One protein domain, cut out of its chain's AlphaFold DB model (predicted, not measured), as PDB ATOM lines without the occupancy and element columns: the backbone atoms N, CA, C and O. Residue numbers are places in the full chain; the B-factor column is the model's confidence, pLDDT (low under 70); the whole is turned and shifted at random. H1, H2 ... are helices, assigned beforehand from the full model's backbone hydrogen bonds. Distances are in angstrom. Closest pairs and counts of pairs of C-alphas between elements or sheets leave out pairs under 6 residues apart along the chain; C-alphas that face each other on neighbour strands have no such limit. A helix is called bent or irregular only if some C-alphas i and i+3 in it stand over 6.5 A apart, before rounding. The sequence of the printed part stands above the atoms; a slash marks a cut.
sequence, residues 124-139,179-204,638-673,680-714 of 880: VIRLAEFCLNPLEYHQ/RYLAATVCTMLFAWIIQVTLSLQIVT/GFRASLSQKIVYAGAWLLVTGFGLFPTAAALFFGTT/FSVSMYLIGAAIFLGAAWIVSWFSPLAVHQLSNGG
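This is residues 124 to 139, 179 to 204, 638 to 673 and 680 to 714 of the 880 residues of an uncharacterized protein of Penicillium solitum (UniProt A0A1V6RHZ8). One long helix, H3, makes the spine; beyond its residue 656 it forms a two-helix arm with H4, while H5 packs beside the first part of H3 and the arm H2b of the bent helix H2 crosses it between the two. H1 packs on H5 and on both arms of H2, and H2a packs on H1 while staying apart from H3 and H4, completing a loose cluster at one end. The printed part has 113 residues with five named helices, H1 to H5 in order, and no named strand: all helix. The whole is loose, with a radius of gyration of the C-alphas of 16.7 A and spans of 62 by 30 by 23 A, the two-helix arm making much of the length.

H3, residues 639 to 670, touches H4, residues 680 to 700, at a shallow tilt of 25 degrees, opposite ways; their closest C-alphas are those of Gly 658 and Ala 689, 4.7 A apart. With residues 640 to 648 alone H3 touches H5, residues 703 to 712, at a steep tilt of 42 degrees, opposite ways; the closest C-alphas, of Ser 644 and Ala 706, are 4.5 A apart. H2, residues 179 to 201, was assigned as one helix by its hydrogen bonds but is bent: C-alphas 189 and 192 are 7.4 A apart, and its arms H2a, residues 179 to 189, and H2b, residues 192 to 201, stand at 57 degrees. H2b touches H3, about perpendicular at 84 degrees, with the C-alphas of Ser 199 and Ala 652 closest at 4.8 A. H2b touches H4 with the C-alphas of Trp 192 and Ser 700 closest at 5.1 A, and touches H5 only at their ends. H1, residues 124 to 132, touches H5, only just about perpendicular at 70.2 degrees, with the C-alphas of Ala 128 and Pro 704 closest at 4.3 A. H1 touches H2a through the C-alphas of Cys 131 and Thr 187, 5.0 A apart. H2a is apart from H3 and H4. Every O i to N i+4 pair is within hydrogen-bond range in H1, H2a, H2b, H4 and H5; in H3, 25 of 28 are.

H3 is 46.7 A long, from C-alpha 639 at (258.433, 285.144, 287.345) to C-alpha 670 at (250.593, 293.489, 242.027). H4 is 29.7 A long, H2a 15.3 A, H2b 14.0 A, H5 13.9 A and H1 12.3 A. H1 begins at C-alpha 124, (245.960, 274.066, 272.318).

The C-alphas of Gln 139 and Thr 673 are the farthest apart, 62.4 A. Residues 140 to 178, 205 to 637 and 674 to 679 are not printed; the C-alpha gaps across these cuts are 11.8 A, 24.5 A and 16.6 A. The link from H4 to H5 is tight. Mean pLDDT of the printed part is 78.2, with 19 residues under 70, among them 136 to 139, 200 to 204 and 669 to 673.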
ATOM      1  N   VAL A 124     244.647 273.572 271.878       82.12
ATOM      2  CA  VAL A 124     245.960 274.066 272.318       82.12
ATOM      3  C   VAL A 124     246.483 273.290 273.531       82.12
ATOM      4  O   VAL A 124     247.634 272.870 273.531       82.12
ATOM      5  N   ILE A 125     245.638 273.049 274.536       81.50
ATOM      6  CA  ILE A 125     246.038 272.329 275.754       81.50
ATOM      7  C   ILE A 125     246.275 270.855 275.434       81.50
ATOM      8  O   ILE A 125     247.287 270.298 275.842       81.50
ATOM      9  N   ARG A 126     245.395 270.235 274.637       84.25
ATOM     10  CA  ARG A 126     245.585 268.841 274.202       84.25
ATOM     11  C   ARG A 126     246.883 268.651 273.422       84.25
ATOM     12  O   ARG A 126     247.594 267.686 273.671       84.25
ATOM     13  N   LEU A 127     247.192 269.560 272.496       85.75
ATOM     14  CA  LEU A 127     248.437 269.524 271.732       85.75
ATOM     15  C   LEU A 127     249.653 269.785 272.619       85.75
ATOM     16  O   LEU A 127     250.659 269.108 272.448       85.75
ATOM     17  N   ALA A 128     249.572 270.724 273.566       85.75
ATOM     18  CA  ALA A 128     250.664 270.994 274.497       85.75
ATOM     19  C   ALA A 128     250.990 269.760 275.352       85.75
ATOM     20  O   ALA A 128     252.148 269.356 275.426       85.75
ATOM     21  N   GLU A 129     249.970 269.110 275.918       85.81
ATOM     22  CA  GLU A 129     250.135 267.866 276.681       85.81
ATOM     23  C   GLU A 129     250.640 266.715 275.806       85.81
ATOM     24  O   GLU A 129     251.531 265.979 276.218       85.81
ATOM     25  N   PHE A 130     250.149 266.594 274.568       86.44
ATOM     26  CA  PHE A 130     250.659 265.609 273.613       86.44
ATOM     27  C   PHE A 130     252.133 265.857 273.253       86.44
ATOM     28  O   PHE A 130     252.907 264.915 273.164       86.44
ATOM     29  N   CYS A 131     252.559 267.113 273.093       86.38
ATOM     30  CA  CYS A 131     253.958 267.443 272.816       86.38
ATOM     31  C   CYS A 131     254.877 267.105 273.996       86.38
ATOM     32  O   CYS A 131     255.999 266.649 273.791       86.38
ATOM     33  N   LEU A 132     254.415 267.343 275.226       83.81
ATOM     34  CA  LEU A 132     255.201 267.118 276.441       83.81
ATOM     35  C   LEU A 132     255.196 265.651 276.889       83.81
ATOM     36  O   LEU A 132     256.185 265.179 277.451       83.81
ATOM     37  N   ASN A 133     254.106 264.922 276.641       82.19
ATOM     38  CA  ASN A 133     253.963 263.519 277.014       82.19
ATOM     39  C   ASN A 133     253.205 262.702 275.942       82.19
ATOM     40  O   ASN A 133     252.097 262.224 276.195       82.19
ATOM     41  N   PRO A 134     253.803 262.489 274.754       80.25
ATOM     42  CA  PRO A 134     253.129 261.850 273.613       80.25
ATOM     43  C   PRO A 134     252.783 260.375 273.835       80.25
ATOM     44  O   PRO A 134     251.914 259.833 273.161       80.25
ATOM     45  N   LEU A 135     253.470 259.714 274.771       73.50
ATOM     46  CA  LEU A 135     253.332 258.281 275.040       73.50
ATOM     47  C   LEU A 135     252.455 257.981 276.268       73.50
ATOM     48  O   LEU A 135     252.396 256.834 276.699       73.50
ATOM     49  N   GLU A 136     251.811 258.999 276.853       65.31
ATOM     50  CA  GLU A 136     250.932 258.890 278.031       65.31
ATOM     51  C   GLU A 136     251.515 258.068 279.201       65.31
ATOM     52  O   GLU A 136     250.779 257.470 279.986       65.31
ATOM     53  N   TYR A 137     252.840 258.051 279.373       57.22
ATOM     54  CA  TYR A 137     253.453 257.388 280.523       57.22
ATOM     55  C   TYR A 137     253.148 258.208 281.779       57.22
ATOM     56  O   TYR A 137     253.732 259.272 282.006       57.22
ATOM     57  N   HIS A 138     252.186 257.744 282.571       52.22
ATOM     58  CA  HIS A 138     251.868 258.335 283.862       52.22
ATOM     59  C   HIS A 138     252.945 257.972 284.877       52.22
ATOM     60  O   HIS A 138     253.072 256.816 285.266       52.22
ATOM     61  N   GLN A 139     253.668 258.985 285.354       44.25
ATOM     62  CA  GLN A 139     254.228 258.911 286.693       44.25
ATOM     63  C   GLN A 139     253.041 259.006 287.645       44.25
ATOM     64  O   GLN A 139     252.526 260.098 287.884       44.25
ATOM     65  N   ARG A 179     260.881 258.616 276.068       82.00
ATOM     66  CA  ARG A 179     259.927 259.695 276.353       82.00
ATOM     67  C   ARG A 179     260.504 261.069 276.021       82.00
ATOM     68  O   ARG A 179     259.818 261.855 275.376       82.00
ATOM     69  N   TYR A 180     261.736 261.362 276.441       84.50
ATOM     70  CA  TYR A 180     262.372 262.647 276.132       84.50
ATOM     71  C   TYR A 180     262.589 262.818 274.629       84.50
ATOM     72  O   TYR A 180     262.238 263.864 274.091       84.50
ATOM     73  N   LEU A 181     263.074 261.782 273.937       85.81
ATOM     74  CA  LEU A 181     263.231 261.808 272.482       85.81
ATOM     75  C   LEU A 181     261.885 262.031 271.782       85.81
ATOM     76  O   LEU A 181     261.755 262.961 270.988       85.81
ATOM     77  N   ALA A 182     260.855 261.260 272.134       86.12
ATOM     78  CA  ALA A 182     259.519 261.414 271.565       86.12
ATOM     79  C   ALA A 182     258.939 262.817 271.815       86.12
ATOM     80  O   ALA A 182     258.398 263.423 270.892       86.12
ATOM     81  N   ALA A 183     259.101 263.368 273.022       86.44
ATOM     82  CA  ALA A 183     258.665 264.724 273.348       86.44
ATOM     83  C   ALA A 183     259.436 265.788 272.545       86.44
ATOM     84  O   ALA A 183     258.829 266.707 272.000       86.44
ATOM     85  N   THR A 184     260.760 265.663 272.389       86.50
ATOM     86  CA  THR A 184     261.554 266.602 271.568       86.50
ATOM     87  C   THR A 184     261.148 266.584 270.093       86.50
ATOM     88  O   THR A 184     260.983 267.638 269.486       86.50
ATOM     89  N   VAL A 185     260.886 265.403 269.528       88.38
ATOM     90  CA  VAL A 185     260.406 265.278 268.144       88.38
ATOM     91  C   VAL A 185     259.001 265.871 268.003       88.38
ATOM     92  O   VAL A 185     258.754 266.663 267.095       88.38
ATOM     93  N   CYS A 186     258.083 265.559 268.924       86.31
ATOM     94  CA  CYS A 186     256.715 266.083 268.875       86.31
ATOM     95  C   CYS A 186     256.666 267.605 269.069       86.31
ATOM     96  O   CYS A 186     255.940 268.288 268.350       86.31
ATOM     97  N   THR A 187     257.457 268.159 269.991       87.62
ATOM     98  CA  THR A 187     257.562 269.615 270.186       87.62
ATOM     99  C   THR A 187     258.104 270.307 268.934       87.62
ATOM    100  O   THR A 187     257.496 271.272 268.478       87.62
ATOM    101  N   MET A 188     259.164 269.797 268.299       85.56
ATOM    102  CA  MET A 188     259.675 270.371 267.044       85.56
ATOM    103  C   MET A 188     258.637 270.354 265.909       85.56
ATOM    104  O   MET A 188     258.546 271.318 265.147       85.56
ATOM    105  N   LEU A 189     257.833 269.290 265.811       85.38
ATOM    106  CA  LEU A 189     256.838 269.123 264.746       85.38
ATOM    107  C   LEU A 189     255.555 269.937 264.965       85.38
ATOM    108  O   LEU A 189     255.026 270.500 264.007       85.38
ATOM    109  N   PHE A 190     255.041 269.996 266.197       86.94
ATOM    110  CA  PHE A 190     253.689 270.500 266.477       86.94
ATOM    111  C   PHE A 190     253.652 271.832 267.238       86.94
ATOM    112  O   PHE A 190     252.596 272.463 267.298       86.94
ATOM    113  N   ALA A 191     254.764 272.318 267.797       85.31
ATOM    114  CA  ALA A 191     254.721 273.510 268.643       85.31
ATOM    115  C   ALA A 191     254.362 274.804 267.887       85.31
ATOM    116  O   ALA A 191     253.679 275.670 268.435       85.31
ATOM    117  N   TRP A 192     254.733 274.921 266.609       83.25
ATOM    118  CA  TRP A 192     254.326 276.056 265.772       83.25
ATOM    119  C   TRP A 192     252.803 276.089 265.537       83.25
ATOM    120  O   TRP A 192     252.224 277.171 265.469       83.25
ATOM    121  N   ILE A 193     252.126 274.932 265.504       86.31
ATOM    122  CA  ILE A 193     250.657 274.846 265.382       86.31
ATOM    123  C   ILE A 193     249.992 275.415 266.634       86.31
ATOM    124  O   ILE A 193     248.980 276.111 266.535       86.31
ATOM    125  N   ILE A 194     250.566 275.172 267.815       83.56
ATOM    126  CA  ILE A 194     250.086 275.776 269.064       83.56
ATOM    127  C   ILE A 194     250.188 277.302 268.968       83.56
ATOM    128  O   ILE A 194     249.222 278.004 269.245       83.56
ATOM    129  N   GLN A 195     251.315 277.821 268.488       81.56
ATOM    130  CA  GLN A 195     251.520 279.260 268.354       81.56
ATOM    131  C   GLN A 195     250.581 279.905 267.315       81.56
ATOM    132  O   GLN A 195     250.009 280.966 267.574       81.56
ATOM    133  N   VAL A 196     250.349 279.236 266.181       81.38
ATOM    134  CA  VAL A 196     249.387 279.662 265.149       81.38
ATOM    135  C   VAL A 196     247.958 279.649 265.695       81.38
ATOM    136  O   VAL A 196     247.239 280.641 265.577       81.38
ATOM    137  N   THR A 197     247.539 278.562 266.342       79.94
ATOM    138  CA  THR A 197     246.187 278.448 266.913       79.94
ATOM    139  C   THR A 197     245.946 279.463 268.024       79.94
ATOM    140  O   THR A 197     244.856 280.026 268.092       79.94
ATOM    141  N   LEU A 198     246.958 279.766 268.838       75.50
ATOM    142  CA  LEU A 198     246.896 280.847 269.816       75.50
ATOM    143  C   LEU A 198     246.772 282.210 269.152       75.50
ATOM    144  O   LEU A 198     245.901 282.971 269.555       75.50
ATOM    145  N   SER A 199     247.554 282.495 268.106       71.69
ATOM    146  CA  SER A 199     247.475 283.771 267.383       71.69
ATOM    147  C   SER A 199     246.091 284.029 266.772       71.69
ATOM    148  O   SER A 199     245.573 285.137 266.877       71.69
ATOM    149  N   LEU A 200     245.441 282.985 266.242       68.75
ATOM    150  CA  LEU A 200     244.062 283.035 265.743       68.75
ATOM    151  C   LEU A 200     243.032 283.201 266.876       68.75
ATOM    152  O   LEU A 200     241.985 283.812 266.681       68.75
ATOM    153  N   GLN A 201     243.320 282.662 268.065       62.28
ATOM    154  CA  GLN A 201     242.439 282.694 269.237       62.28
ATOM    155  C   GLN A 201     242.663 283.889 270.174       62.28
ATOM    156  O   GLN A 201     241.943 283.986 271.165       62.28
ATOM    157  N   ILE A 202     243.591 284.813 269.894       55.12
ATOM    158  CA  ILE A 202     243.784 286.044 270.693       55.12
ATOM    159  C   ILE A 202     242.488 286.877 270.786       55.12
ATOM    160  O   ILE A 202     242.277 287.567 271.777       55.12
ATOM    161  N   VAL A 203     241.567 286.734 269.825       45.84
ATOM    162  CA  VAL A 203     240.232 287.368 269.835       45.84
ATOM    163  C   VAL A 203     239.201 286.604 270.704       45.84
ATOM    164  O   VAL A 203     238.156 287.146 271.044       45.84
ATOM    165  N   THR A 204     239.479 285.358 271.116       48.91
ATOM    166  CA  THR A 204     238.544 284.463 271.843       48.91
ATOM    167  C   THR A 204     239.235 283.621 272.933       48.91
ATOM    168  O   THR A 204     238.941 282.427 273.086       48.91
ATOM    169  N   GLY A 638     254.037 285.439 289.622       69.12
ATOM    170  CA  GLY A 638     255.371 284.828 289.631       69.12
ATOM    171  C   GLY A 638     256.165 284.987 288.332       69.12
ATOM    172  O   GLY A 638     255.619 285.107 287.236       69.12
ATOM    173  N   PHE A 639     257.495 284.943 288.458       72.88
ATOM    174  CA  PHE A 639     258.433 285.144 287.345       72.88
ATOM    175  C   PHE A 639     258.213 284.156 286.187       72.88
ATOM    176  O   PHE A 639     258.197 284.556 285.025       72.88
ATOM    177  N   ARG A 640     257.983 282.873 286.500       70.50
ATOM    178  CA  ARG A 640     257.763 281.818 285.493       70.50
ATOM    179  C   ARG A 640     256.484 282.033 284.684       70.50
ATOM    180  O   ARG A 640     256.498 281.826 283.477       70.50
ATOM    181  N   ALA A 641     255.418 282.499 285.329       70.81
ATOM    182  CA  ALA A 641     254.146 282.749 284.663       70.81
ATOM    183  C   ALA A 641     254.156 284.035 283.821       70.81
ATOM    184  O   ALA A 641     253.650 284.051 282.705       70.81
ATOM    185  N   SER A 642     254.810 285.098 284.302       74.38
ATOM    186  CA  SER A 642     255.027 286.299 283.485       74.38
ATOM    187  C   SER A 642     255.890 285.987 282.256       74.38
ATOM    188  O   SER A 642     255.616 286.474 281.159       74.38
ATOM    189  N   LEU A 643     256.906 285.130 282.412       79.75
ATOM    190  CA  LEU A 643     257.741 284.678 281.303       79.75
ATOM    191  C   LEU A 643     256.946 283.835 280.294       79.75
ATOM    192  O   LEU A 643     257.037 284.099 279.098       79.75
ATOM    193  N   SER A 644     256.138 282.870 280.747       77.31
ATOM    194  CA  SER A 644     255.309 282.045 279.855       77.31
ATOM    195  C   SER A 644     254.273 282.882 279.101       77.31
ATOM    196  O   SER A 644     254.104 282.707 277.895       77.31
ATOM    197  N   GLN A 645     253.652 283.854 279.771       77.62
ATOM    198  CA  GLN A 645     252.737 284.811 279.158       77.62
ATOM    199  C   GLN A 645     253.441 285.645 278.074       77.62
ATOM    200  O   GLN A 645     252.940 285.751 276.955       77.62
ATOM    201  N   LYS A 646     254.637 286.179 278.363       82.25
ATOM    202  CA  LYS A 646     255.447 286.922 277.381       82.25
ATOM    203  C   LYS A 646     255.863 286.055 276.192       82.25
ATOM    204  O   LYS A 646     255.797 286.544 275.073       82.25
ATOM    205  N   ILE A 647     256.239 284.790 276.404       83.00
ATOM    206  CA  ILE A 647     256.584 283.843 275.325       83.00
ATOM    207  C   ILE A 647     255.387 283.625 274.393       83.00
ATOM    208  O   ILE A 647     255.532 283.719 273.173       83.00
ATOM    209  N   VAL A 648     254.195 283.393 274.956       78.44
ATOM    210  CA  VAL A 648     252.968 283.184 274.174       78.44
ATOM    211  C   VAL A 648     252.603 284.433 273.367       78.44
ATOM    212  O   VAL A 648     252.343 284.317 272.169       78.44
ATOM    213  N   TYR A 649     252.625 285.626 273.972       80.75
ATOM    214  CA  TYR A 649     252.300 286.864 273.253       80.75
ATOM    215  C   TYR A 649     253.369 287.257 272.231       80.75
ATOM    216  O   TYR A 649     253.019 287.634 271.116       80.75
ATOM    217  N   ALA A 650     254.655 287.123 272.565       84.12
ATOM    218  CA  ALA A 650     255.750 287.433 271.650       84.12
ATOM    219  C   ALA A 650     255.718 286.521 270.422       84.12
ATOM    220  O   ALA A 650     255.755 287.015 269.300       84.12
ATOM    221  N   GLY A 651     255.564 285.205 270.603       83.19
ATOM    222  CA  GLY A 651     255.468 284.275 269.477       83.19
ATOM    223  C   GLY A 651     254.261 284.559 268.579       83.19
ATOM    224  O   GLY A 651     254.350 284.434 267.361       83.19
ATOM    225  N   ALA A 652     253.128 284.973 269.156       81.31
ATOM    226  CA  ALA A 652     251.919 285.247 268.390       81.31
ATOM    227  C   ALA A 652     252.036 286.574 267.638       81.31
ATOM    228  O   ALA A 652     251.667 286.647 266.471       81.31
ATOM    229  N   TRP A 653     252.618 287.591 268.273       85.00
ATOM    230  CA  TRP A 653     252.933 288.865 267.637       85.00
ATOM    231  C   TRP A 653     253.923 288.693 266.476       85.00
ATOM    232  O   TRP A 653     253.693 289.245 265.401       85.00
ATOM    233  N   LEU A 654     254.967 287.872 266.648       86.94
ATOM    234  CA  LEU A 654     255.927 287.549 265.586       86.94
ATOM    235  C   LEU A 654     255.254 286.832 264.405       86.94
ATOM    236  O   LEU A 654     255.538 287.171 263.260       86.94
ATOM    237  N   LEU A 655     254.329 285.897 264.661       83.50
ATOM    238  CA  LEU A 655     253.565 285.231 263.599       83.50
ATOM    239  C   LEU A 655     252.611 286.182 262.877       83.50
ATOM    240  O   LEU A 655     252.599 286.196 261.653       83.50
ATOM    241  N   VAL A 656     251.828 286.982 263.605       83.88
ATOM    242  CA  VAL A 656     250.887 287.942 262.999       83.88
ATOM    243  C   VAL A 656     251.639 288.969 262.158       83.88
ATOM    244  O   VAL A 656     251.229 289.258 261.038       83.88
ATOM    245  N   THR A 657     252.771 289.467 262.659       84.44
ATOM    246  CA  THR A 657     253.628 290.406 261.926       84.44
ATOM    247  C   THR A 657     254.252 289.730 260.705       84.44
ATOM    248  O   THR A 657     254.157 290.261 259.605       84.44
ATOM    249  N   GLY A 658     254.806 288.520 260.854       84.69
ATOM    250  CA  GLY A 658     255.373 287.750 259.744       84.69
ATOM    251  C   GLY A 658     254.354 287.436 258.644       84.69
ATOM    252  O   GLY A 658     254.643 287.643 257.467       84.69
ATOM    253  N   PHE A 659     253.138 287.013 259.009       83.88
ATOM    254  CA  PHE A 659     252.053 286.777 258.054       83.88
ATOM    255  C   PHE A 659     251.506 288.073 257.444       83.88
ATOM    256  O   PHE A 659     251.202 288.093 256.256       83.88
ATOM    257  N   GLY A 660     251.422 289.164 258.210       82.19
ATOM    258  CA  GLY A 660     250.967 290.477 257.733       82.19
ATOM    259  C   GLY A 660     251.917 291.146 256.729       82.19
ATOM    260  O   GLY A 660     251.485 291.968 255.916       82.19
ATOM    261  N   LEU A 661     253.194 290.752 256.723       85.06
ATOM    262  CA  LEU A 661     254.172 291.199 255.729       85.06
ATOM    263  C   LEU A 661     253.970 290.542 254.345       85.06
ATOM    264  O   LEU A 661     254.427 291.088 253.344       85.06
ATOM    265  N   PHE A 662     253.241 289.418 254.238       80.94
ATOM    266  CA  PHE A 662     252.960 288.782 252.939       80.94
ATOM    267  C   PHE A 662     251.934 289.542 252.084       80.94
ATOM    268  O   PHE A 662     252.234 289.782 250.917       80.94
ATOM    269  N   PRO A 663     250.750 289.951 252.592       80.31
ATOM    270  CA  PRO A 663     249.806 290.755 251.819       80.31
ATOM    271  C   PRO A 663     250.391 292.093 251.376       80.31
ATOM    272  O   PRO A 663     250.090 292.551 250.283       80.31
ATOM    273  N   THR A 664     251.247 292.708 252.196       78.94
ATOM    274  CA  THR A 664     251.934 293.959 251.847       78.94
ATOM    275  C   THR A 664     253.003 293.734 250.777       78.94
ATOM    276  O   THR A 664     253.043 294.490 249.810       78.94
ATOM    277  N   ALA A 665     253.786 292.652 250.856       75.38
ATOM    278  CA  ALA A 665     254.695 292.250 249.778       75.38
ATOM    279  C   ALA A 665     253.950 291.916 248.470       75.38
ATOM    280  O   ALA A 665     254.383 292.320 247.393       75.38
ATOM    281  N   ALA A 666     252.807 291.228 248.553       76.12
ATOM    282  CA  ALA A 666     251.971 290.888 247.404       76.12
ATOM    283  C   ALA A 666     251.287 292.125 246.796       76.12
ATOM    284  O   ALA A 666     251.276 292.281 245.579       76.12
ATOM    285  N   ALA A 667     250.765 293.039 247.616       75.75
ATOM    286  CA  ALA A 667     250.177 294.294 247.153       75.75
ATOM    287  C   ALA A 667     251.213 295.188 246.460       75.75
ATOM    288  O   ALA A 667     250.901 295.794 245.441       75.75
ATOM    289  N   LEU A 668     252.455 295.220 246.955       71.50
ATOM    290  CA  LEU A 668     253.567 295.894 246.280       71.50
ATOM    291  C   LEU A 668     253.965 295.200 244.971       71.50
ATOM    292  O   LEU A 668     254.376 295.875 244.040       71.50
ATOM    293  N   PHE A 669     253.820 293.878 244.879       69.81
ATOM    294  CA  PHE A 669     254.096 293.118 243.658       69.81
ATOM    295  C   PHE A 669     253.012 293.304 242.576       69.81
ATOM    296  O   PHE A 669     253.336 293.425 241.397       69.81
ATOM    297  N   PHE A 670     251.728 293.356 242.957       69.06
ATOM    298  CA  PHE A 670     250.593 293.489 242.027       69.06
ATOM    299  C   PHE A 670     250.176 294.944 241.741       69.06
ATOM    300  O   PHE A 670     249.727 295.246 240.635       69.06
ATOM    301  N   GLY A 671     250.320 295.849 242.715       64.50
ATOM    302  CA  GLY A 671     249.907 297.256 242.629       64.50
ATOM    303  C   GLY A 671     250.820 298.140 241.776       64.50
ATOM    304  O   GLY A 671     250.453 299.267 241.460       64.50
ATOM    305  N   THR A 672     251.983 297.635 241.363       57.00
ATOM    306  CA  THR A 672     252.937 298.335 240.489       57.00
ATOM    307  C   THR A 672     253.075 297.633 239.139       57.00
ATOM    308  O   THR A 672     254.177 297.421 238.631       57.00
ATOM    309  N   THR A 673     251.954 297.241 238.538       52.59
ATOM    310  CA  THR A 673     251.897 296.793 237.141       52.59
ATOM    311  C   THR A 673     252.106 297.999 236.212       52.59
ATOM    312  O   THR A 673     251.157 298.556 235.675       52.59
ATOM    313  N   PHE A 680     265.089 295.475 245.204       58.41
ATOM    314  CA  PHE A 680     265.420 295.543 246.623       58.41
ATOM    315  C   PHE A 680     264.206 295.692 247.561       58.41
ATOM    316  O   PHE A 680     264.248 295.153 248.663       58.41
ATOM    317  N   SER A 681     263.110 296.348 247.154       67.75
ATOM    318  CA  SER A 681     261.981 296.624 248.060       67.75
ATOM    319  C   SER A 681     261.174 295.364 248.396       67.75
ATOM    320  O   SER A 681     260.989 295.054 249.567       67.75
ATOM    321  N   VAL A 682     260.736 294.588 247.396       70.31
ATOM    322  CA  VAL A 682     259.965 293.342 247.621       70.31
ATOM    323  C   VAL A 682     260.833 292.274 248.296       70.31
ATOM    324  O   VAL A 682     260.373 291.574 249.198       70.31
ATOM    325  N   SER A 683     262.112 292.194 247.911       73.94
ATOM    326  CA  SER A 683     263.077 291.271 248.515       73.94
ATOM    327  C   SER A 683     263.270 291.537 250.014       73.94
ATOM    328  O   SER A 683     263.256 290.591 250.801       73.94
ATOM    329  N   MET A 684     263.344 292.804 250.447       79.75
ATOM    330  CA  MET A 684     263.448 293.145 251.872       79.75
ATOM    331  C   MET A 684     262.216 292.734 252.688       79.75
ATOM    332  O   MET A 684     262.381 292.244 253.803       79.75
ATOM    333  N   TYR A 685     260.999 292.863 252.146       79.94
ATOM    334  CA  TYR A 685     259.789 292.396 252.837       79.94
ATOM    335  C   TYR A 685     259.748 290.868 252.970       79.94
ATOM    336  O   TYR A 685     259.360 290.365 254.023       79.94
ATOM    337  N   LEU A 686     260.202 290.125 251.954       81.25
ATOM    338  CA  LEU A 686     260.293 288.659 252.009       81.25
ATOM    339  C   LEU A 686     261.378 288.175 252.980       81.25
ATOM    340  O   LEU A 686     261.145 287.233 253.736       81.25
ATOM    341  N   ILE A 687     262.540 288.837 253.007       84.88
ATOM    342  CA  ILE A 687     263.604 288.561 253.984       84.88
ATOM    343  C   ILE A 687     263.114 288.891 255.399       84.88
ATOM    344  O   ILE A 687     263.299 288.092 256.316       84.88
ATOM    345  N   GLY A 688     262.427 290.023 255.577       83.88
ATOM    346  CA  GLY A 688     261.786 290.395 256.836       83.88
ATOM    347  C   GLY A 688     260.786 289.334 257.296       83.88
ATOM    348  O   GLY A 688     260.898 288.836 258.414       83.88
ATOM    349  N   ALA A 689     259.869 288.913 256.421       84.50
ATOM    350  CA  ALA A 689     258.918 287.841 256.707       84.50
ATOM    351  C   ALA A 689     259.630 286.536 257.106       84.50
ATOM    352  O   ALA A 689     259.256 285.920 258.104       84.50
ATOM    353  N   ALA A 690     260.700 286.147 256.406       85.69
ATOM    354  CA  ALA A 690     261.487 284.958 256.737       85.69
ATOM    355  C   ALA A 690     262.150 285.051 258.124       85.69
ATOM    356  O   ALA A 690     262.123 284.077 258.877       85.69
ATOM    357  N   ILE A 691     262.689 286.218 258.500       89.12
ATOM    358  CA  ILE A 691     263.283 286.449 259.827       89.12
ATOM    359  C   ILE A 691     262.214 286.366 260.922       89.12
ATOM    360  O   ILE A 691     262.412 285.671 261.919       89.12
ATOM    361  N   PHE A 692     261.066 287.028 260.738       86.94
ATOM    362  CA  PHE A 692     259.971 287.006 261.712       86.94
ATOM    363  C   PHE A 692     259.387 285.599 261.894       86.94
ATOM    364  O   PHE A 692     259.152 285.181 263.029       86.94
ATOM    365  N   LEU A 693     259.215 284.833 260.813       84.81
ATOM    366  CA  LEU A 693     258.741 283.445 260.874       84.81
ATOM    367  C   LEU A 693     259.786 282.496 261.469       84.81
ATOM    368  O   LEU A 693     259.429 281.624 262.258       84.81
ATOM    369  N   GLY A 694     261.070 282.676 261.143       86.56
ATOM    370  CA  GLY A 694     262.165 281.902 261.730       86.56
ATOM    371  C   GLY A 694     262.285 282.135 263.237       86.56
ATOM    372  O   GLY A 694     262.344 281.181 264.014       86.56
ATOM    373  N   ALA A 695     262.219 283.397 263.672       87.56
ATOM    374  CA  ALA A 695     262.174 283.755 265.087       87.56
ATOM    375  C   ALA A 695     260.917 283.193 265.774       87.56
ATOM    376  O   ALA A 695     261.008 282.633 266.868       87.56
ATOM    377  N   ALA A 696     259.754 283.273 265.119       85.88
ATOM    378  CA  ALA A 696     258.518 282.691 265.630       85.88
ATOM    379  C   ALA A 696     258.610 281.165 265.788       85.88
ATOM    380  O   ALA A 696     258.108 280.629 266.776       85.88
ATOM    381  N   TRP A 697     259.265 280.460 264.865       86.31
ATOM    382  CA  TRP A 697     259.456 279.011 264.936       86.31
ATOM    383  C   TRP A 697     260.324 278.599 266.132       86.31
ATOM    384  O   TRP A 697     259.948 277.696 266.877       86.31
ATOM    385  N   ILE A 698     261.416 279.327 266.389       88.38
ATOM    386  CA  ILE A 698     262.286 279.091 267.554       88.38
ATOM    387  C   ILE A 698     261.537 279.369 268.864       88.38
ATOM    388  O   ILE A 698     261.565 278.551 269.784       88.38
ATOM    389  N   VAL A 699     260.822 280.496 268.959       87.25
ATOM    390  CA  VAL A 699     260.008 280.828 270.147       87.25
ATOM    391  C   VAL A 699     258.899 279.789 270.357       87.25
ATOM    392  O   VAL A 699     258.589 279.441 271.499       87.25
ATOM    393  N   SER A 700     258.346 279.236 269.272       86.75
ATOM    394  CA  SER A 700     257.287 278.226 269.338       86.75
ATOM    395  C   SER A 700     257.721 276.972 270.088       86.75
ATOM    396  O   SER A 700     256.889 276.402 270.782       86.75
ATOM    397  N   TRP A 701     258.996 276.569 270.056       88.94
ATOM    398  CA  TRP A 701     259.479 275.400 270.810       88.94
ATOM    399  C   TRP A 701     259.216 275.488 272.320       88.94
ATOM    400  O   TRP A 701     259.026 274.463 272.973       88.94
ATOM    401  N   PHE A 702     259.132 276.700 272.873       87.44
ATOM    402  CA  PHE A 702     258.805 276.928 274.283       87.44
ATOM    403  C   PHE A 702     257.296 277.034 274.554       87.44
ATOM    404  O   PHE A 702     256.881 277.004 275.714       87.44
ATOM    405  N   SER A 703     256.461 277.113 273.513       85.06
ATOM    406  CA  SER A 703     255.004 277.265 273.622       85.06
ATOM    407  C   SER A 703     254.318 276.104 274.366       85.06
ATOM    408  O   SER A 703     253.536 276.390 275.272       85.06
ATOM    409  N   PRO A 704     254.636 274.810 274.130       86.81
ATOM    410  CA  PRO A 704     254.041 273.702 274.884       86.81
ATOM    411  C   PRO A 704     254.290 273.812 276.392       86.81
ATOM    412  O   PRO A 704     253.368 273.659 277.192       86.81
ATOM    413  N   LEU A 705     255.525 274.143 276.784       84.25
ATOM    414  CA  LEU A 705     255.899 274.320 278.186       84.25
ATOM    415  C   LEU A 705     255.223 275.554 278.794       84.25
ATOM    416  O   LEU A 705     254.759 275.500 279.932       84.25
ATOM    417  N   ALA A 706     255.145 276.652 278.039       82.06
ATOM    418  CA  ALA A 706     254.469 277.869 278.466       82.06
ATOM    419  C   ALA A 706     252.969 277.623 278.697       82.06
ATOM    420  O   ALA A 706     252.454 277.979 279.755       82.06
ATOM    421  N   VAL A 707     252.288 276.950 277.766       80.12
ATOM    422  CA  VAL A 707     250.867 276.584 277.879       80.12
ATOM    423  C   VAL A 707     250.627 275.642 279.055       80.12
ATOM    424  O   VAL A 707     249.702 275.883 279.824       80.12
ATOM    425  N   HIS A 708     251.474 274.625 279.245       80.06
ATOM    426  CA  HIS A 708     251.392 273.719 280.394       80.06
ATOM    427  C   HIS A 708     251.577 274.460 281.724       80.06
ATOM    428  O   HIS A 708     250.850 274.235 282.684       80.06
ATOM    429  N   GLN A 709     252.510 275.411 281.803       78.62
ATOM    430  CA  GLN A 709     252.669 276.223 283.012       78.62
ATOM    431  C   GLN A 709     251.477 277.152 283.259       78.62
ATOM    432  O   GLN A 709     251.078 277.316 284.407       78.62
ATOM    433  N   LEU A 710     250.886 277.730 282.209       73.88
ATOM    434  CA  LEU A 710     249.685 278.563 282.321       73.88
ATOM    435  C   LEU A 710     248.449 277.741 282.722       73.88
ATOM    436  O   LEU A 710     247.616 278.236 283.472       73.88
ATOM    437  N   SER A 711     248.333 276.486 282.273       71.50
ATOM    438  CA  SER A 711     247.246 275.579 282.679       71.50
ATOM    439  C   SER A 711     247.449 274.969 284.072       71.50
ATOM    440  O   SER A 711     246.479 274.533 284.701       71.50
ATOM    441  N   ASN A 712     248.693 274.944 284.561       70.69
ATOM    442  CA  ASN A 712     249.062 274.456 285.895       70.69
ATOM    443  C   ASN A 712     249.125 275.556 286.952       70.69
ATOM    444  O   ASN A 712     249.183 275.264 288.149       70.69
ATOM    445  N   GLY A 713     249.226 276.809 286.522       55.72
ATOM    446  CA  GLY A 713     249.600 277.898 287.392       55.72
ATOM    447  C   GLY A 713     248.432 278.359 288.256       55.72
ATOM    448  O   GLY A 713     247.663 279.248 287.912       55.72
ATOM    449  N   GLY A 714     248.356 277.721 289.418       51.88
ATOM    450  CA  GLY A 714     247.527 278.104 290.544       51.88
ATOM    451  C   GLY A 714     246.406 277.114 290.829       51.88
ATOM    452  O   GLY A 714     245.658 276.710 289.947       51.88
TER     453      GLY A 714